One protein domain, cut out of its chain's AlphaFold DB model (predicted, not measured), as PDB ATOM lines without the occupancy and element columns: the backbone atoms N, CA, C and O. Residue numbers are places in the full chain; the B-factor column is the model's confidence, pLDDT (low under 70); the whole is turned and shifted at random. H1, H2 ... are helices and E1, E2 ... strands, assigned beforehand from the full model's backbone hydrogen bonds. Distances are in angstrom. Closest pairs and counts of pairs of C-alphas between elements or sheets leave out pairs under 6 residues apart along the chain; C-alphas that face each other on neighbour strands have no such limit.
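This is residues 185 to 328 of the 329 residues of an uncharacterized protein of Fervidobacterium changbaicum (UniProt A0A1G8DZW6). Two antiparallel sheets stand partly face to face as a sandwich: E1 - E3 - E2, with H3 covering its far side, and the strongly twisted E5 - E6 - E4 - E7, on which H4 and H5 pack. The loop of residues 238 to 250 passes from the smaller sheet to the larger. The printed part has 144 residues with six named helices and seven named strands, in the order H1 H2 E1 H3 E2 E3 E4 H4 E5 E6 H5 H6 E7, mixed in class. It is compact, with a radius of gyration of the C-alphas of 14.0 A, and rounded, spanning 41 by 30 by 26 A.

H1, residues 185 to 188, only grazes the sheet of E1, residues 204 to 208, E3, residues 233 to 237, and E2, residues 224 to 227; the closest C-alphas of H1 and E2 are those of Val 188 and Leu 225, 6.4 A apart. N 206 and O 235 join E1 to E3 within hydrogen-bond range at 2.9 A; N 226 and O 234, 3.0 A, do so in the hairpin E2 and E3. H3, residues 210 to 219, is on this sheet at a height of 9.0 A, in two layers with it, along E3 at 8 degrees on the local plane; its closest C-alphas to E3 are Ala 213 and Val 235, 6.5 A. The other sheet holds E4, residues 251 to 255, E5, residues 279 to 284, E6, residues 287 to 295, and E7, residues 323 to 327. Within range are N 282 and O 289 at 2.9 A in the hairpin E5 and E6, N 252 and O 295 at 2.8 A between E4 and E6, and N 253 and O 325 at 3.0 A between E4 and E7. The sandwich's two sheets, face to face, have best planes 16 degrees apart; the closest C-alphas of E2 and E6 are Asp 226 and Ile 294, 5.9 A. H4, residues 262 to 274, is on the larger sheet at a height of 8.7 A, over E5 and E6, with Val 269 and Ala 279 its closest C-alphas to E5, 5.4 A. H2, residues 197 to 200, is on the opposite face, over none of the strands. H5, residues 298 to 307, is on this sheet too, at 8.3 A, over E4 and only just over E6, which has 3 of its C-alphas; its closest C-alphas to E4 are Ala 301 and Thr 253, 5.6 A. H6, residues 310 to 313, is close to H4 but not clearly touching, with the C-alphas of Leu 313 and Leu 272 8.0 A apart. Three split strand-helix-strand units, two strands running the same way with helices between in the chain and another strand between in the sheet, have right-handed crossovers: E1, H3, E2; E4, H4, E5; and E6, H5 H6, E7. Each O i to N i+4 pair is within range in H3, H4 and H5; H1, H2 and H6 are too short for one.

H1 begins at C-alpha 185, (228.455, 176.752, 103.484). H3 measures 14.5 A from first to last C-alpha, H4 18.5 A and H5 14.2 A. E5 measures 16.4 A; E6, the longest strand, measures 23.3 A and bends by 58 degrees at residue 292. E7 ends at C-alpha 327, (246.289, 180.784, 119.035).

The two C-alphas farthest apart are those of Glu 244 and Val 311, 42.7 A. The printed part has no cut, and its one long link is E3 to E4, with 13 residues. The mean pLDDT of the printed part is 95.8, and no printed residue is under 70.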
ATOM      1  N   ASN A 185     228.098 175.684 104.415       92.88
ATOM      2  CA  ASN A 185     228.455 176.752 103.484       92.88
ATOM      3  C   ASN A 185     227.768 178.058 103.901       92.88
ATOM      4  O   ASN A 185     228.386 179.124 103.876       92.88
ATOM      5  N   LEU A 186     226.515 177.958 104.353       93.12
ATOM      6  CA  LEU A 186     225.773 179.079 104.916       93.12
ATOM      7  C   LEU A 186     226.451 179.627 106.179       93.12
ATOM      8  O   LEU A 186     226.616 180.842 106.293       93.12
ATOM      9  N   LEU A 187     226.896 178.758 107.092       94.44
ATOM     10  CA  LEU A 187     227.610 179.185 108.299       94.44
ATOM     11  C   LEU A 187     228.970 179.813 107.967       94.44
ATOM     12  O   LEU A 187     229.258 180.895 108.459       94.44
ATOM     13  N   VAL A 188     229.772 179.235 107.067       92.81
ATOM     14  CA  VAL A 188     231.040 179.854 106.624       92.81
ATOM     15  C   VAL A 188     230.810 181.222 105.968       92.81
ATOM     16  O   VAL A 188     231.598 182.143 106.181       92.81
ATOM     17  N   SER A 189     229.710 181.406 105.230       90.19
ATOM     18  CA  SER A 189     229.351 182.712 104.652       90.19
ATOM     19  C   SER A 189     228.900 183.760 105.682       90.19
ATOM     20  O   SER A 189     228.803 184.934 105.340       90.19
ATOM     21  N   ARG A 190     228.613 183.349 106.927       91.88
ATOM     22  CA  ARG A 190     228.110 184.196 108.026       91.88
ATOM     23  C   ARG A 190     228.988 184.135 109.283       91.88
ATOM     24  O   ARG A 190     228.545 184.555 110.351       91.88
ATOM     25  N   MET A 191     230.187 183.560 109.185       94.12
ATOM     26  CA  MET A 191     231.168 183.521 110.269       94.12
ATOM     27  C   MET A 191     232.054 184.764 110.209       94.12
ATOM     28  O   MET A 191     232.368 185.242 109.114       94.12
ATOM     29  N   ALA A 192     232.491 185.249 111.371       95.19
ATOM     30  CA  ALA A 192     233.208 186.513 111.497       95.19
ATOM     31  C   ALA A 192     234.400 186.597 110.527       95.19
ATOM     32  O   ALA A 192     235.230 185.688 110.449       95.19
ATOM     33  N   GLU A 193     234.497 187.687 109.769       96.19
ATOM     34  CA  GLU A 193     235.653 187.972 108.916       96.19
ATOM     35  C   GLU A 193     236.855 188.406 109.751       96.19
ATOM     36  O   GLU A 193     237.982 188.071 109.400       96.19
ATOM     37  N   ASN A 194     236.605 189.103 110.865       97.31
ATOM     38  CA  ASN A 194     237.605 189.580 111.816       97.31
ATOM     39  C   ASN A 194     237.166 189.282 113.257       97.31
ATOM     40  O   ASN A 194     236.118 189.754 113.696       97.31
ATOM     41  N   LEU A 195     237.996 188.560 114.010       97.12
ATOM     42  CA  LEU A 195     237.798 188.306 115.437       97.12
ATOM     43  C   LEU A 195     238.519 189.350 116.313       97.12
ATOM     44  O   LEU A 195     239.580 189.866 115.935       97.12
ATOM     45  N   PRO A 196     237.995 189.639 117.521       96.38
ATOM     46  CA  PRO A 196     238.664 190.508 118.482       96.38
ATOM     47  C   PRO A 196     239.978 189.888 118.974       96.38
ATOM     48  O   PRO A 196     240.084 188.673 119.147       96.38
ATOM     49  N   GLY A 197     240.964 190.733 119.292       95.69
ATOM     50  CA  GLY A 197     242.294 190.298 119.743       95.69
ATOM     51  C   GLY A 197     242.317 189.462 121.027       95.69
ATOM     52  O   GLY A 197     243.307 188.781 121.290       95.69
ATOM     53  N   SER A 198     241.220 189.434 121.793       94.50
ATOM     54  CA  SER A 198     241.042 188.524 122.930       94.50
ATOM     55  C   SER A 198     241.165 187.046 122.546       94.50
ATOM     56  O   SER A 198     241.596 186.255 123.381       94.50
ATOM     57  N   ILE A 199     240.888 186.677 121.287       95.94
ATOM     58  CA  ILE A 199     241.069 185.305 120.787       95.94
ATOM     59  C   ILE A 199     242.537 184.844 120.835       95.94
ATOM     60  O   ILE A 199     242.802 183.650 120.940       95.94
ATOM     61  N   LEU A 200     243.505 185.772 120.805       94.62
ATOM     62  CA  LEU A 200     244.933 185.440 120.870       94.62
ATOM     63  C   LEU A 200     245.336 184.807 122.204       94.62
ATOM     64  O   LEU A 200     246.272 184.010 122.232       94.62
ATOM     65  N   THR A 201     244.629 185.143 123.285       93.62
ATOM     66  CA  THR A 201     244.854 184.602 124.633       93.62
ATOM     67  C   THR A 201     243.764 183.607 125.032       93.62
ATOM     68  O   THR A 201     244.066 182.515 125.509       93.62
ATOM     69  N   ASN A 202     242.498 183.939 124.776       93.44
ATOM     70  CA  ASN A 202     241.330 183.154 125.163       93.44
ATOM     71  C   ASN A 202     240.543 182.711 123.925       93.44
ATOM     72  O   ASN A 202     239.665 183.424 123.444       93.44
ATOM     73  N   ALA A 203     240.840 181.507 123.438       96.75
ATOM     74  CA  ALA A 203     240.071 180.839 122.393       96.75
ATOM     75  C   ALA A 203     239.446 179.554 122.940       96.75
ATOM     76  O   ALA A 203     240.159 178.692 123.462       96.75
ATOM     77  N   TYR A 204     238.129 179.428 122.800       97.62
ATOM     78  CA  TYR A 204     237.364 178.240 123.167       97.62
ATOM     79  C   TYR A 204     237.036 177.451 121.906       97.62
ATOM     80  O   TYR A 204     236.487 178.004 120.955       97.62
ATOM     81  N   VAL A 205     237.418 176.176 121.899       97.69
ATOM     82  CA  VAL A 205     237.406 175.311 120.719       97.69
ATOM     83  C   VAL A 205     236.485 174.122 120.968       97.69
ATOM     84  O   VAL A 205     236.729 173.306 121.860       97.69
ATOM     85  N   TYR A 206     235.434 174.016 120.160       97.88
ATOM     86  CA  TYR A 206     234.415 172.972 120.234       97.88
ATOM     87  C   TYR A 206     234.562 172.026 119.040       97.88
ATOM     88  O   TYR A 206     234.503 172.482 117.901       97.88
ATOM     89  N   VAL A 207     234.727 170.720 119.278       97.00
ATOM     90  CA  VAL A 207     234.789 169.689 118.219       97.00
ATOM     91  C   VAL A 207     233.492 168.880 118.232       97.00
ATOM     92  O   VAL A 207     233.324 167.964 119.040       97.00
ATOM     93  N   VAL A 208     232.554 169.238 117.359       97.44
ATOM     94  CA  VAL A 208     231.128 168.897 117.494       97.44
ATOM     95  C   VAL A 208     230.500 168.419 116.180       97.44
ATOM     96  O   VAL A 208     231.096 168.518 115.109       97.44
ATOM     97  N   ASP A 209     229.292 167.861 116.260       97.06
ATOM     98  CA  ASP A 209     228.440 167.623 115.092       97.06
ATOM     99  C   ASP A 209     227.875 168.940 114.516       97.06
ATOM    100  O   ASP A 209     227.992 170.006 115.125       97.06
ATOM    101  N   GLY A 210     227.250 168.871 113.336       96.62
ATOM    102  CA  GLY A 210     226.716 170.050 112.649       96.62
ATOM    103  C   GLY A 210     225.579 170.758 113.398       96.62
ATOM    104  O   GLY A 210     225.573 171.983 113.493       96.62
ATOM    105  N   GLU A 211     224.640 170.023 113.992       96.56
ATOM    106  CA  GLU A 211     223.508 170.635 114.701       96.56
ATOM    107  C   GLU A 211     223.971 171.335 115.986       96.56
ATOM    108  O   GLU A 211     223.490 172.414 116.337       96.56
ATOM    109  N   THR A 212     224.970 170.775 116.664       97.19
ATOM    110  CA  THR A 212     225.642 171.431 117.791       97.19
ATOM    111  C   THR A 212     226.480 172.633 117.336       97.19
ATOM    112  O   THR A 212     226.432 173.677 117.987       97.19
ATOM    113  N   ALA A 213     227.164 172.564 116.186       97.50
ATOM    114  CA  ALA A 213     227.864 173.717 115.608       97.50
ATOM    115  C   ALA A 213     226.905 174.880 115.283       97.50
ATOM    116  O   ALA A 213     227.214 176.033 115.592       97.50
ATOM    117  N   LEU A 214     225.715 174.588 114.742       97.19
ATOM    118  CA  LEU A 214     224.660 175.580 114.513       97.19
ATOM    119  C   LEU A 214     224.195 176.235 115.822       97.19
ATOM    120  O   LEU A 214     224.048 177.455 115.863       97.19
ATOM    121  N   LYS A 215     223.994 175.464 116.898       96.12
ATOM    122  CA  LYS A 215     223.618 176.022 118.212       96.12
ATOM    123  C   LYS A 215     224.676 176.998 118.734       96.12
ATOM    124  O   LYS A 215     224.318 178.095 119.151       96.12
ATOM    125  N   ILE A 216     225.960 176.643 118.652       96.44
ATOM    126  CA  ILE A 216     227.073 177.517 119.065       96.44
ATOM    127  C   ILE A 216     227.100 178.798 118.216       96.44
ATOM    128  O   ILE A 216     227.146 179.900 118.765       96.44
ATOM    129  N   ALA A 217     226.998 178.672 116.890       96.25
ATOM    130  CA  ALA A 217     226.988 179.806 115.967       96.25
ATOM    131  C   ALA A 217     225.782 180.744 116.175       96.25
ATOM    132  O   ALA A 217     225.903 181.953 115.992       96.25
ATOM    133  N   LYS A 218     224.618 180.222 116.591       95.31
ATOM    134  CA  LYS A 218     223.450 181.041 116.960       95.31
ATOM    135  C   LYS A 218     223.666 181.871 118.223       95.31
ATOM    136  O   LYS A 218     223.107 182.959 118.328       95.31
ATOM    137  N   ILE A 219     224.456 181.371 119.171       94.56
ATOM    138  CA  ILE A 219     224.668 182.039 120.459       94.56
ATOM    139  C   ILE A 219     225.582 183.260 120.315       94.56
ATOM    140  O   ILE A 219     225.394 184.219 121.050       94.56
ATOM    141  N   THR A 220     226.530 183.280 119.369       93.25
ATOM    142  CA  THR A 220     227.443 184.422 119.183       93.25
ATOM    143  C   THR A 220     227.722 184.755 117.721       93.25
ATOM    144  O   THR A 220     227.853 183.876 116.876       93.25
ATOM    145  N   GLN A 221     227.876 186.045 117.419       92.12
ATOM    146  CA  GLN A 221     228.344 186.515 116.108       92.12
ATOM    147  C   GLN A 221     229.860 186.322 115.926       92.12
ATOM    148  O   GLN A 221     230.331 186.122 114.810       92.12
ATOM    149  N   ASN A 222     230.630 186.312 117.022       94.69
ATOM    150  CA  ASN A 222     232.085 186.146 117.005       94.69
ATOM    151  C   ASN A 222     232.476 184.658 116.998       94.69
ATOM    152  O   ASN A 222     233.113 184.171 117.933       94.69
ATOM    153  N   TYR A 223     232.075 183.935 115.952       96.62
ATOM    154  CA  TYR A 223     232.490 182.554 115.712       96.62
ATOM    155  C   TYR A 223     233.222 182.418 114.377       96.62
ATOM    156  O   TYR A 223     232.971 183.170 113.433       96.62
ATOM    157  N   VAL A 224     234.091 181.413 114.300       97.38
ATOM    158  CA  VAL A 224     234.646 180.870 113.053       97.38
ATOM    159  C   VAL A 224     234.512 179.345 113.057       97.38
ATOM    160  O   VAL A 224     234.430 178.727 114.122       97.38
ATOM    161  N   LEU A 225     234.424 178.754 111.867       96.38
ATOM    162  CA  LEU A 225     234.059 177.356 111.631       96.38
ATOM    163  C   LEU A 225     235.026 176.720 110.625       96.38
ATOM    164  O   LEU A 225     235.379 177.341 109.623       96.38
ATOM    165  N   ASP A 226     235.400 175.464 110.854       95.56
ATOM    166  CA  ASP A 226     236.097 174.640 109.860       95.56
ATOM    167  C   ASP A 226     235.657 173.166 109.951       95.56
ATOM    168  O   ASP A 226     234.973 172.758 110.900       95.56
ATOM    169  N   ARG A 227     236.015 172.356 108.951       93.00
ATOM    170  CA  ARG A 227     235.762 170.904 108.929       93.00
ATOM    171  C   ARG A 227     236.938 170.142 109.528       93.00
ATOM    172  O   ARG A 227     238.085 170.535 109.362       93.00
ATOM    173  N   THR A 228     236.660 169.004 110.156       89.00
ATOM    174  CA  THR A 228     237.693 168.039 110.547       89.00
ATOM    175  C   THR A 228     237.633 166.793 109.666       89.00
ATOM    176  O   THR A 228     236.561 166.387 109.212       89.00
ATOM    177  N   ASP A 229     238.774 166.118 109.501       82.12
ATOM    178  CA  ASP A 229     238.902 164.871 108.722       82.12
ATOM    179  C   ASP A 229     237.963 163.747 109.211       82.12
ATOM    180  O   ASP A 229     237.624 162.822 108.481       82.12
ATOM    181  N   SER A 230     237.513 163.842 110.466       82.62
ATOM    182  CA  SER A 230     236.587 162.921 111.130       82.62
ATOM    183  C   SER A 230     235.098 163.174 110.840       82.62
ATOM    184  O   SER A 230     234.246 162.587 111.508       82.62
ATOM    185  N   GLY A 231     234.759 164.062 109.897       85.38
ATOM    186  CA  GLY A 231     233.368 164.411 109.567       85.38
ATOM    187  C   GLY A 231     232.655 165.245 110.639       85.38
ATOM    188  O   GLY A 231     231.435 165.406 110.588       85.38
ATOM    189  N   LYS A 232     233.410 165.769 111.610       95.38
ATOM    190  CA  LYS A 232     232.953 166.751 112.598       95.38
ATOM    191  C   LYS A 232     233.316 168.165 112.139       95.38
ATOM    192  O   LYS A 232     233.970 168.371 111.115       95.38
ATOM    193  N   TYR A 233     232.889 169.139 112.927       96.88
ATOM    194  CA  TYR A 233     233.209 170.545 112.739       96.88
ATOM    195  C   TYR A 233     233.964 171.066 113.950       96.88
ATOM    196  O   TYR A 233     233.704 170.652 115.083       96.88
ATOM    197  N   VAL A 234     234.890 171.987 113.704       97.12
ATOM    198  CA  VAL A 234     235.540 172.754 114.760       97.12
ATOM    199  C   VAL A 234     234.948 174.160 114.768       97.12
ATOM    200  O   VAL A 234     234.920 174.835 113.740       97.12
ATOM    201  N   VAL A 235     234.428 174.585 115.917       97.75
ATOM    202  CA  VAL A 235     233.910 175.944 116.132       97.75
ATOM    203  C   VAL A 235     234.814 176.643 117.128       97.75
ATOM    204  O   VAL A 235     235.141 176.066 118.168       97.75
ATOM    205  N   VAL A 236     235.203 177.879 116.833       97.88
ATOM    206  CA  VAL A 236     236.048 178.687 117.716       97.88
ATOM    207  C   VAL A 236     235.361 180.000 118.062       97.88
ATOM    208  O   VAL A 236     234.866 180.696 117.176       97.88
ATOM    209  N   THR A 237     235.363 180.342 119.352       97.06
ATOM    210  CA  THR A 237     234.784 181.578 119.901       97.06
ATOM    211  C   THR A 237     235.728 182.225 120.933       97.06
ATOM    212  O   THR A 237     236.493 181.522 121.600       97.06
ATOM    213  N   PRO A 238     235.689 183.561 121.122       94.94
ATOM    214  CA  PRO A 238     236.524 184.269 122.104       94.94
ATOM    215  C   PRO A 238     235.992 184.190 123.545       94.94
ATOM    216  O   PRO A 238     236.651 184.623 124.486       94.94
ATOM    217  N   THR A 239     234.781 183.665 123.733       94.62
ATOM    218  CA  THR A 239     234.126 183.483 125.036       94.62
ATOM    219  C   THR A 239     233.568 182.067 125.140       94.62
ATOM    220  O   THR A 239     233.224 181.465 124.119       94.62
ATOM    221  N   ASN A 240     233.484 181.521 126.357       95.25
ATOM    222  CA  ASN A 240     232.910 180.194 126.574       95.25
ATOM    223  C   ASN A 240     231.379 180.270 126.499       95.25
ATOM    224  O   ASN A 240     230.711 180.522 127.503       95.25
ATOM    225  N   VAL A 241     230.838 180.096 125.296       95.25
ATOM    226  CA  VAL A 241     229.401 180.232 125.020       95.25
ATOM    227  C   VAL A 241     228.588 178.992 125.397       95.25
ATOM    228  O   VAL A 241     227.388 179.109 125.625       95.25
ATOM    229  N   MET A 242     229.236 177.825 125.485       95.62
ATOM    230  CA  MET A 242     228.595 176.538 125.787       95.62
ATOM    231  C   MET A 242     229.477 175.668 126.716       95.62
ATOM    232  O   MET A 242     230.085 174.691 126.264       95.62
ATOM    233  N   PRO A 243     229.643 176.046 128.003       94.44
ATOM    234  CA  PRO A 243     230.591 175.406 128.923       94.44
ATOM    235  C   PRO A 243     230.387 173.902 129.131       94.44
ATOM    236  O   PRO A 243     231.358 173.185 129.360       94.44
ATOM    237  N   GLU A 244     229.150 173.420 129.015       95.50
ATOM    238  CA  GLU A 244     228.752 172.018 129.173       95.50
ATOM    239  C   GLU A 244     229.420 171.066 128.167       95.50
ATOM    240  O   GLU A 244     229.530 169.869 128.429       95.50
ATOM    241  N   LEU A 245     229.919 171.592 127.043       95.81
ATOM    242  CA  LEU A 245     230.657 170.822 126.039       95.81
ATOM    243  C   LEU A 245     232.153 170.665 126.349       95.81
ATOM    244  O   LEU A 245     232.860 170.039 125.562       95.81
ATOM    245  N   ASN A 246     232.646 171.217 127.464       95.19
ATOM    246  CA  ASN A 246     234.056 171.168 127.876       95.19
ATOM    247  C   ASN A 246     235.040 171.569 126.746       95.19
ATOM    248  O   ASN A 246     235.894 170.767 126.357       95.19
ATOM    249  N   PRO A 247     234.929 172.794 126.188       96.62
ATOM    250  CA  PRO A 247     235.781 173.238 125.086       96.62
ATOM    251  C   PRO A 247     237.271 173.184 125.422       96.62
ATOM    252  O   PRO A 247     237.704 173.554 126.517       96.62
ATOM    253  N   SER A 248     238.070 172.815 124.422       96.00
ATOM    254  CA  SER A 248     239.527 172.933 124.491       96.00
ATOM    255  C   SER A 248     239.955 174.402 124.453       96.00
ATOM    256  O   SER A 248     239.254 175.251 123.896       96.00
ATOM    257  N   LYS A 249     241.119 174.706 125.039       95.44
ATOM    258  CA  LYS A 249     241.706 176.051 125.011       95.44
ATOM    259  C   LYS A 249     242.781 176.160 123.937       95.44
ATOM    260  O   LYS A 249     243.848 175.554 124.049       95.44
ATOM    261  N   GLY A 250     242.500 176.996 122.947       96.06
ATOM    262  CA  GLY A 250     243.391 177.272 121.832       96.06
ATOM    263  C   GLY A 250     243.386 176.229 120.718       96.06
ATOM    264  O   GLY A 250     243.032 175.067 120.910       96.06
ATOM    265  N   PHE A 251     243.790 176.680 119.537       97.31
ATOM    266  CA  PHE A 251     243.834 175.924 118.286       97.31
ATOM    267  C   PHE A 251     245.124 176.245 117.525       97.31
ATOM    268  O   PHE A 251     245.819 177.215 117.832       97.31
ATOM    269  N   TRP A 252     245.443 175.443 116.518       98.06
ATOM    270  CA  TRP A 252     246.541 175.695 115.591       98.06
ATOM    271  C   TRP A 252     246.010 176.277 114.282       98.06
ATOM    272  O   TRP A 252     244.937 175.913 113.813       98.06
ATOM    273  N   THR A 253     246.768 177.184 113.680       98.25
ATOM    274  CA  THR A 253     246.461 177.819 112.390       98.25
ATOM    275  C   THR A 253     247.770 178.185 111.694       98.25
ATOM    276  O   THR A 253     248.826 178.205 112.338       98.25
ATOM    277  N   VAL A 254     247.736 178.510 110.405       98.38
ATOM    278  CA  VAL A 254     248.812 179.316 109.812       98.38
ATOM    279  C   VAL A 254     248.452 180.783 109.997       98.38
ATOM    280  O   VAL A 254     247.345 181.192 109.663       98.38
ATOM    281  N   LYS A 255     249.379 181.578 110.533       97.56
ATOM    282  CA  LYS A 255     249.185 183.003 110.812       97.56
ATOM    283  C   LYS A 255     250.222 183.844 110.072       97.56
ATOM    284  O   LYS A 255     251.401 183.498 110.106       97.56
ATOM    285  N   THR A 256     249.799 184.940 109.451       98.25
ATOM    286  CA  THR A 256     250.687 185.903 108.773       98.25
ATOM    287  C   THR A 256     251.357 186.871 109.748       98.25
ATOM    288  O   THR A 256     251.019 186.933 110.937       98.25
ATOM    289  N   ASP A 257     252.272 187.688 109.229       97.81
ATOM    290  CA  ASP A 257     252.635 188.947 109.878       97.81
ATOM    291  C   ASP A 257     251.455 189.957 109.819       97.81
ATOM    292  O   ASP A 257     250.504 189.752 109.051       97.81
ATOM    293  N   PRO A 258     251.456 191.020 110.650       97.69
ATOM    294  CA  PRO A 258     250.371 192.000 110.682       97.69
ATOM    295  C   PRO A 258     250.295 192.895 109.434       97.69
ATOM    296  O   PRO A 258     251.310 193.329 108.889       97.69
ATOM    297  N   ILE A 259     249.067 193.247 109.056       97.06
ATOM    298  CA  ILE A 259     248.705 194.186 107.990       97.06
ATOM    299  C   ILE A 259     248.008 195.387 108.634       97.06
ATOM    300  O   ILE A 259     247.002 195.220 109.324       97.06
ATOM    301  N   SER A 260     248.471 196.613 108.396       96.62
ATOM    302  CA  SER A 260     247.835 197.808 108.981       96.62
ATOM    303  C   SER A 260     246.460 198.132 108.371       96.62
ATOM    304  O   SER A 260     245.627 198.763 109.017       96.62
ATOM    305  N   SER A 261     246.207 197.710 107.128       97.00
ATOM    306  CA  SER A 261     244.994 198.031 106.367       97.00
ATOM    307  C   SER A 261     243.854 197.041 106.637       97.00
ATOM    308  O   SER A 261     243.893 195.890 106.200       97.00
ATOM    309  N   SER A 262     242.786 197.507 107.293       96.50
ATOM    310  CA  SER A 262     241.559 196.721 107.516       96.50
ATOM    311  C   SER A 262     240.888 196.294 106.205       96.50
ATOM    312  O   SER A 262     240.431 195.160 106.078       96.50
ATOM    313  N   LYS A 263     240.883 197.180 105.199       97.12
ATOM    314  CA  LYS A 263     240.341 196.923 103.855       97.12
ATOM    315  C   LYS A 263     241.090 195.796 103.139       97.12
ATOM    316  O   LYS A 263     240.473 194.989 102.447       97.12
ATOM    317  N   GLU A 264     242.409 195.738 103.299       97.12
ATOM    318  CA  GLU A 264     243.255 194.702 102.702       97.12
ATOM    319  C   GLU A 264     243.117 193.360 103.426       97.12
ATOM    320  O   GLU A 264     242.996 192.324 102.769       97.12
ATOM    321  N   ALA A 265     243.042 193.382 104.761       97.94
ATOM    322  CA  ALA A 265     242.759 192.199 105.566       97.94
ATOM    323  C   ALA A 265     241.392 191.589 105.205       97.94
ATOM    324  O   ALA A 265     241.315 190.403 104.892       97.94
ATOM    325  N   PHE A 266     240.333 192.408 105.143       97.69
ATOM    326  CA  PHE A 266     238.995 191.976 104.723       97.69
ATOM    327  C   PHE A 266     238.992 191.398 103.299       97.69
ATOM    328  O   PHE A 266     238.517 190.282 103.090       97.69
ATOM    329  N   LYS A 267     239.579 192.113 102.324       97.62
ATOM    330  CA  LYS A 267     239.694 191.635 100.934       97.62
ATOM    331  C   LYS A 267     240.396 190.276 100.866       97.62
ATOM    332  O   LYS A 267     239.928 189.386 100.162       97.62
ATOM    333  N   SER A 268     241.494 190.118 101.603       97.62
ATOM    334  CA  SER A 268     242.264 188.874 101.644       97.62
ATOM    335  C   SER A 268     241.445 187.724 102.232       97.62
ATOM    336  O   SER A 268     241.371 186.667 101.617       97.62
ATOM    337  N   VAL A 269     240.765 187.936 103.367       97.44
ATOM    338  CA  VAL A 269     239.885 186.931 103.993       97.44
ATOM    339  C   VAL A 269     238.782 186.477 103.037       97.44
ATOM    340  O   VAL A 269     238.593 185.275 102.853       97.44
ATOM    341  N   VAL A 270     238.085 187.415 102.386       96.31
ATOM    342  CA  VAL A 270     237.022 187.093 101.420       96.31
ATOM    343  C   VAL A 270     237.584 186.309 100.234       96.31
ATOM    344  O   VAL A 270     237.063 185.243  99.910       96.31
ATOM    345  N   ASN A 271     238.674 186.777  99.623       96.94
ATOM    346  CA  ASN A 271     239.293 186.109  98.478       96.94
ATOM    347  C   ASN A 271     239.756 184.683  98.819       96.94
ATOM    348  O   ASN A 271     239.448 183.755  98.072       96.94
ATOM    349  N   LEU A 272     240.422 184.482  99.960       95.62
ATOM    350  CA  LEU A 272     240.861 183.160 100.418       95.62
ATOM    351  C   LEU A 272     239.668 182.214 100.649       95.62
ATOM    352  O   LEU A 272     239.706 181.070 100.192       95.62
ATOM    353  N   ARG A 273     238.560 182.707 101.228       93.69
ATOM    354  CA  ARG A 273     237.302 181.941 101.332       93.69
ATOM    355  C   ARG A 273     236.748 181.537  99.960       93.69
ATOM    356  O   ARG A 273     236.244 180.425  99.831       93.69
ATOM    357  N   THR A 274     236.878 182.367  98.915       92.62
ATOM    358  CA  THR A 274     236.451 181.975  97.549       92.62
ATOM    359  C   THR A 274     237.299 180.863  96.924       92.62
ATOM    360  O   THR A 274     236.808 180.166  96.039       92.62
ATOM    361  N   LEU A 275     238.530 180.653  97.406       92.38
ATOM    362  CA  LEU A 275     239.384 179.518  97.031       92.38
ATOM    363  C   LEU A 275     239.082 178.246  97.847       92.38
ATOM    364  O   LEU A 275     239.733 177.224  97.652       92.38
ATOM    365  N   GLY A 276     238.116 178.295  98.771       91.06
ATOM    366  CA  GLY A 276     237.791 177.191  99.676       91.06
ATOM    367  C   GLY A 276     238.674 177.108 100.925       91.06
ATOM    368  O   GLY A 276     238.517 176.173 101.707       91.06
ATOM    369  N   ILE A 277     239.568 178.076 101.153       92.62
ATOM    370  CA  ILE A 277     240.379 178.152 102.374       92.62
ATOM    371  C   ILE A 277     239.533 178.783 103.482       92.62
ATOM    372  O   ILE A 277     239.074 179.920 103.344       92.62
ATOM    373  N   SER A 278     239.349 178.085 104.608       92.69
ATOM    374  CA  SER A 278     238.756 178.704 105.798       92.69
ATOM    375  C   SER A 278     239.713 179.774 106.324       92.69
ATOM    376  O   SER A 278     240.775 179.466 106.857       92.69
ATOM    377  N   ALA A 279     239.383 181.044 106.099       96.38
ATOM    378  CA  ALA A 279     240.228 182.181 106.452       96.38
ATOM    379  C   ALA A 279     239.464 183.187 107.314       96.38
ATOM    380  O   ALA A 279     238.255 183.369 107.157       96.38
ATOM    381  N   PHE A 280     240.165 183.868 108.210       97.88
ATOM    382  CA  PHE A 280     239.650 184.973 109.025       97.88
ATOM    383  C   PHE A 280     240.822 185.837 109.491       97.88
ATOM    384  O   PHE A 280     241.961 185.377 109.503       97.88
ATOM    385  N   SER A 281     240.572 187.086 109.867       98.25
ATOM    386  CA  SER A 281     241.577 187.930 110.505       98.25
ATOM    387  C   SER A 281     241.371 188.016 112.015       98.25
ATOM    388  O   SER A 281     240.301 187.715 112.551       98.25
ATOM    389  N   VAL A 282     242.423 188.420 112.717       98.25
ATOM    390  CA  VAL A 282     242.377 188.763 114.136       98.25
ATOM    391  C   VAL A 282     242.953 190.160 114.316       98.25
ATOM    392  O   VAL A 282     244.042 190.463 113.821       98.25
ATOM    393  N   SER A 283     242.232 191.008 115.044       97.19
ATOM    394  CA  SER A 283     242.689 192.357 115.390       97.19
ATOM    395  C   SER A 283     243.804 192.316 116.438       97.19
ATOM    396  O   SER A 283     243.692 191.631 117.452       97.19
ATOM    397  N   THR A 284     244.877 193.070 116.217       96.38
ATOM    398  CA  THR A 284     246.052 193.149 117.097       96.38
ATOM    399  C   THR A 284     246.504 194.602 117.257       96.38
ATOM    400  O   THR A 284     246.155 195.461 116.448       96.38
ATOM    401  N   ASN A 285     247.366 194.876 118.239       94.50
ATOM    402  CA  ASN A 285     247.954 196.209 118.433       94.50
ATOM    403  C   ASN A 285     248.813 196.684 117.238       94.50
ATOM    404  O   ASN A 285     249.100 197.870 117.131       94.50
ATOM    405  N   ALA A 286     249.227 195.771 116.350       94.56
ATOM    406  CA  ALA A 286     250.032 196.057 115.159       94.56
ATOM    407  C   ALA A 286     249.212 196.069 113.848       94.56
ATOM    408  O   ALA A 286     249.790 196.115 112.764       94.56
ATOM    409  N   GLY A 287     247.878 195.994 113.928       96.69
ATOM    410  CA  GLY A 287     246.988 195.794 112.780       96.69
ATOM    411  C   GLY A 287     246.372 194.393 112.774       96.69
ATOM    412  O   GLY A 287     246.132 193.808 113.827       96.69
ATOM    413  N   TYR A 288     246.112 193.839 111.597       98.38
ATOM    414  CA  TYR A 288     245.366 192.594 111.411       98.38
ATOM    415  C   TYR A 288     246.293 191.457 110.992       98.38
ATOM    416  O   TYR A 288     247.029 191.595 110.022       98.38
ATOM    417  N   VAL A 289     246.240 190.321 111.684       98.19
ATOM    418  CA  VAL A 289     246.886 189.077 111.228       98.19
ATOM    419  C   VAL A 289     245.848 188.203 110.538       98.19
ATOM    420  O   VAL A 289     244.718 188.127 111.018       98.19
ATOM    421  N   ILE A 290     246.204 187.546 109.434       98.31
ATOM    422  CA  ILE A 290     245.317 186.593 108.756       98.31
ATOM    423  C   ILE A 290     245.639 185.185 109.247       98.31
ATOM    424  O   ILE A 290     246.805 184.798 109.344       98.31
ATOM    425  N   CYS A 291     244.590 184.436 109.563       98.12
ATOM    426  CA  CYS A 291     244.613 183.047 109.983       98.12
ATOM    427  C   CYS A 291     244.026 182.163 108.874       98.12
ATOM    428  O   CYS A 291     242.990 182.497 108.294       98.12
ATOM    429  N   PHE A 292     244.696 181.048 108.589       97.56
ATOM    430  CA  PHE A 292     244.336 180.076 107.557       97.56
ATOM    431  C   PHE A 292     244.119 178.716 108.227       97.56
ATOM    432  O   PHE A 292     245.045 178.157 108.827       97.56
ATOM    433  N   GLY A 293     242.898 178.204 108.107       95.62
ATOM    434  CA  GLY A 293     242.419 176.965 108.702       95.62
ATOM    435  C   GLY A 293     242.308 177.006 110.227       95.62
ATOM    436  O   GLY A 293     242.927 177.835 110.909       95.62
ATOM    437  N   ILE A 294     241.522 176.076 110.767       96.56
ATOM    438  CA  ILE A 294     241.408 175.834 112.207       96.56
ATOM    439  C   ILE A 294     241.730 174.365 112.484       96.56
ATOM    440  O   ILE A 294     240.957 173.465 112.164       96.56
ATOM    441  N   PHE A 295     242.868 174.116 113.125       96.50
ATOM    442  CA  PHE A 295     243.398 172.772 113.340       96.50
ATOM    443  C   PHE A 295     243.464 172.433 114.829       96.50
ATOM    444  O   PHE A 295     243.839 173.261 115.661       96.50
ATOM    445  N   THR A 296     243.149 171.187 115.185       94.38
ATOM    446  CA  THR A 296     243.229 170.717 116.579       94.38
ATOM    447  C   THR A 296     244.633 170.240 116.960       94.38
ATOM    448  O   THR A 296     244.911 170.023 118.137       94.38
ATOM    449  N   SER A 297     245.547 170.124 115.990       95.12
ATOM    450  CA  SER A 297     246.939 169.717 116.202       95.12
ATOM    451  C   SER A 297     247.929 170.503 115.336       95.12
ATOM    452  O   SER A 297     247.615 170.927 114.223       95.12
ATOM    453  N   GLU A 298     249.164 170.640 115.826       97.31
ATOM    454  CA  GLU A 298     250.260 171.276 115.085       97.31
ATOM    455  C   GLU A 298     250.573 170.533 113.777       97.31
ATOM    456  O   GLU A 298     250.863 171.159 112.761       97.31
ATOM    457  N   ASN A 299     250.468 169.200 113.778       97.38
ATOM    458  CA  ASN A 299     250.741 168.371 112.604       97.38
ATOM    459  C   ASN A 299     249.733 168.621 111.473       97.38
ATOM    460  O   ASN A 299     250.141 168.728 110.322       97.38
ATOM    461  N   GLN A 300     248.442 168.789 111.780       95.81
ATOM    462  CA  GLN A 300     247.449 169.199 110.780       95.81
ATOM    463  C   GLN A 300     247.771 170.584 110.205       95.81
ATOM    464  O   GLN A 300     247.784 170.747 108.987       95.81
ATOM    465  N   ALA A 301     248.120 171.554 111.058       97.38
ATOM    466  CA  ALA A 301     248.501 172.891 110.607       97.38
ATOM    467  C   ALA A 301     249.779 172.891 109.745       97.38
ATOM    468  O   ALA A 301     249.851 173.626 108.763       97.38
ATOM    469  N   LYS A 302     250.767 172.040 110.062       98.25
ATOM    470  CA  LYS A 302     251.968 171.817 109.235       98.25
ATOM    471  C   LYS A 302     251.633 171.153 107.902       98.25
ATOM    472  O   LYS A 302     252.114 171.615 106.875       98.25
ATOM    473  N   ASN A 303     250.789 170.123 107.895       97.25
ATOM    474  CA  ASN A 303     250.359 169.452 106.667       97.25
ATOM    475  C   ASN A 303     249.606 170.417 105.739       97.25
ATOM    476  O   ASN A 303     249.879 170.458 104.540       97.25
ATOM    477  N   PHE A 304     248.722 171.255 106.292       96.38
ATOM    478  CA  PHE A 304     248.122 172.356 105.546       96.38
ATOM    479  C   PHE A 304     249.207 173.313 105.032       96.38
ATOM    480  O   PHE A 304     249.287 173.545 103.830       96.38
ATOM    481  N   TYR A 305     250.100 173.795 105.903       97.94
ATOM    482  CA  TYR A 305     251.137 174.763 105.539       97.94
ATOM    483  C   TYR A 305     252.036 174.307 104.380       97.94
ATOM    484  O   TYR A 305     252.277 175.076 103.451       97.94
ATOM    485  N   PHE A 306     252.515 173.062 104.411       97.50
ATOM    486  CA  PHE A 306     253.401 172.510 103.381       97.50
ATOM    487  C   PHE A 306     252.668 172.020 102.121       97.50
ATOM    488  O   PHE A 306     253.330 171.692 101.140       97.50
ATOM    489  N   SER A 307     251.331 171.976 102.123       95.94
ATOM    490  CA  SER A 307     250.530 171.670 100.925       95.94
ATOM    491  C   SER A 307     250.086 172.913 100.145       95.94
ATOM    492  O   SER A 307     249.549 172.764  99.049       95.94
ATOM    493  N   GLN A 308     250.308 174.124 100.672       95.75
ATOM    494  CA  GLN A 308     249.968 175.367  99.975       95.75
ATOM    495  C   GLN A 308     251.089 175.836  99.039       95.75
ATOM    496  O   GLN A 308     252.258 175.876  99.423       95.75
ATOM    497  N   ASP A 309     250.711 176.311  97.850       95.81
ATOM    498  CA  ASP A 309     251.563 177.187  97.043       95.81
ATOM    499  C   ASP A 309     251.403 178.632  97.535       95.81
ATOM    500  O   ASP A 309     250.468 179.351  97.172       95.81
ATOM    501  N   TRP A 310     252.314 179.054  98.409       95.31
ATOM    502  CA  TRP A 310     252.289 180.388  99.004       95.31
ATOM    503  C   TRP A 310     252.465 181.519  97.982       95.31
ATOM    504  O   TRP A 310     251.905 182.592  98.193       95.31
ATOM    505  N   VAL A 311     253.178 181.277  96.876       95.50
ATOM    506  CA  VAL A 311     253.431 182.270  95.818       95.50
ATOM    507  C   VAL A 311     252.196 182.442  94.930       95.50
ATOM    508  O   VAL A 311     251.886 183.551  94.495       95.50
ATOM    509  N   GLU A 312     251.440 181.369  94.694       95.06
ATOM    510  CA  GLU A 312     250.127 181.468  94.052       95.06
ATOM    511  C   GLU A 312     249.123 182.197  94.960       95.06
ATOM    512  O   GLU A 312     248.418 183.096  94.501       95.06
ATOM    513  N   LEU A 313     249.092 181.878  96.261       95.44
ATOM    514  CA  LEU A 313     248.160 182.490  97.218       95.44
ATOM    515  C   LEU A 313     248.362 184.007  97.402       95.44
ATOM    516  O   LEU A 313     247.367 184.713  97.596       95.44
ATOM    517  N   GLU A 314     249.589 184.526  97.258       95.31
ATOM    518  CA  GLU A 314     249.892 185.974  97.282       95.31
ATOM    519  C   GLU A 314     249.074 186.789  96.265       95.31
ATOM    520  O   GLU A 314     248.773 187.962  96.495       95.31
ATOM    521  N   LYS A 315     248.650 186.177  95.152       96.06
ATOM    522  CA  LYS A 315     247.827 186.839  94.123       96.06
ATOM    523  C   LYS A 315     246.401 187.123  94.594       96.06
ATOM    524  O   LYS A 315     245.727 187.995  94.040       96.06
ATOM    525  N   TYR A 316     245.928 186.385  95.598       95.25
ATOM    526  CA  TYR A 316     244.546 186.416  96.070       95.25
ATOM    527  C   TYR A 316     244.413 187.102  97.430       95.25
ATOM    528  O   TYR A 316     243.430 187.813  97.651       95.25
ATOM    529  N   GLY A 317     245.394 186.957  98.320       95.19
ATOM    530  CA  GLY A 317     245.396 187.600  99.630       95.19
ATOM    531  C   GLY A 317     246.792 187.706 100.232       95.19
ATOM    532  O   GLY A 317     247.747 187.111  99.747       95.19
ATOM    533  N   TYR A 318     246.911 188.471 101.312       97.12
ATOM    534  CA  TYR A 318     248.174 188.627 102.025       97.12
ATOM    535  C   TYR A 318     248.582 187.326 102.736       97.12
ATOM    536  O   TYR A 318     247.836 186.798 103.560       97.12
ATOM    537  N   THR A 319     249.793 186.842 102.457       97.00
ATOM    538  CA  THR A 319     250.380 185.623 103.054       97.00
ATOM    539  C   THR A 319     251.730 185.875 103.735       97.00
ATOM    540  O   THR A 319     252.275 184.972 104.370       97.00
ATOM    541  N   LYS A 320     252.301 187.083 103.625       97.12
ATOM    542  CA  LYS A 320     253.666 187.377 104.086       97.12
ATOM    543  C   LYS A 320     253.855 187.005 105.562       97.12
ATOM    544  O   LYS A 320     253.042 187.344 106.422       97.12
ATOM    545  N   GLY A 321     254.947 186.297 105.847       96.31
ATOM    546  CA  GLY A 321     255.267 185.827 107.198       96.31
ATOM    547  C   GLY A 321     254.370 184.695 107.710       96.31
ATOM    548  O   GLY A 321     254.384 184.427 108.914       96.31
ATOM    549  N   ALA A 322     253.598 184.045 106.824       97.44
ATOM    550  CA  ALA A 322     252.828 182.843 107.120       97.44
ATOM    551  C   ALA A 322     253.680 181.811 107.871       97.44
ATOM    552  O   ALA A 322     254.734 181.383 107.406       97.44
ATOM    553  N   LYS A 323     253.208 181.408 109.052       97.94
ATOM    554  CA  LYS A 323     253.835 180.378 109.885       97.94
ATOM    555  C   LYS A 323     252.801 179.661 110.739       97.94
ATOM    556  O   LYS A 323     251.852 180.278 111.229       97.94
ATOM    557  N   VAL A 324     253.004 178.366 110.958       98.44
ATOM    558  CA  VAL A 324     252.191 177.587 111.901       98.44
ATOM    559  C   VAL A 324     252.319 178.200 113.297       98.44
ATOM    560  O   VAL A 324     253.420 178.454 113.776       98.44
ATOM    561  N   THR A 325     251.187 178.496 113.930       97.81
ATOM    562  CA  THR A 325     251.105 179.170 115.232       97.81
ATOM    563  C   THR A 325     249.933 178.600 116.030       97.81
ATOM    564  O   THR A 325     248.850 178.396 115.480       97.81
ATOM    565  N   LYS A 326     250.123 178.395 117.338       97.44
ATOM    566  CA  LYS A 326     249.014 178.173 118.275       97.44
ATOM    567  C   LYS A 326     248.395 179.522 118.658       97.44
ATOM    568  O   LYS A 326     249.118 180.450 119.019       97.44
ATOM    569  N   ILE A 327     247.075 179.633 118.580       96.38
ATOM    570  CA  ILE A 327     246.289 180.784 119.035       96.38
ATOM    571  C   ILE A 327     245.485 180.361 120.262       96.38
ATOM    572  O   ILE A 327     244.760 179.370 120.206       96.38
ATOM    573  N   GLY A 328     245.607 181.127 121.348       88.69
ATOM    574  CA  GLY A 328     244.958 180.867 122.630       88.69
ATOM    575  C   GLY A 328     245.536 179.690 123.430       88.69
ATOM    576  O   GLY A 328     246.225 178.810 122.904       88.69
TER     577      GLY A 328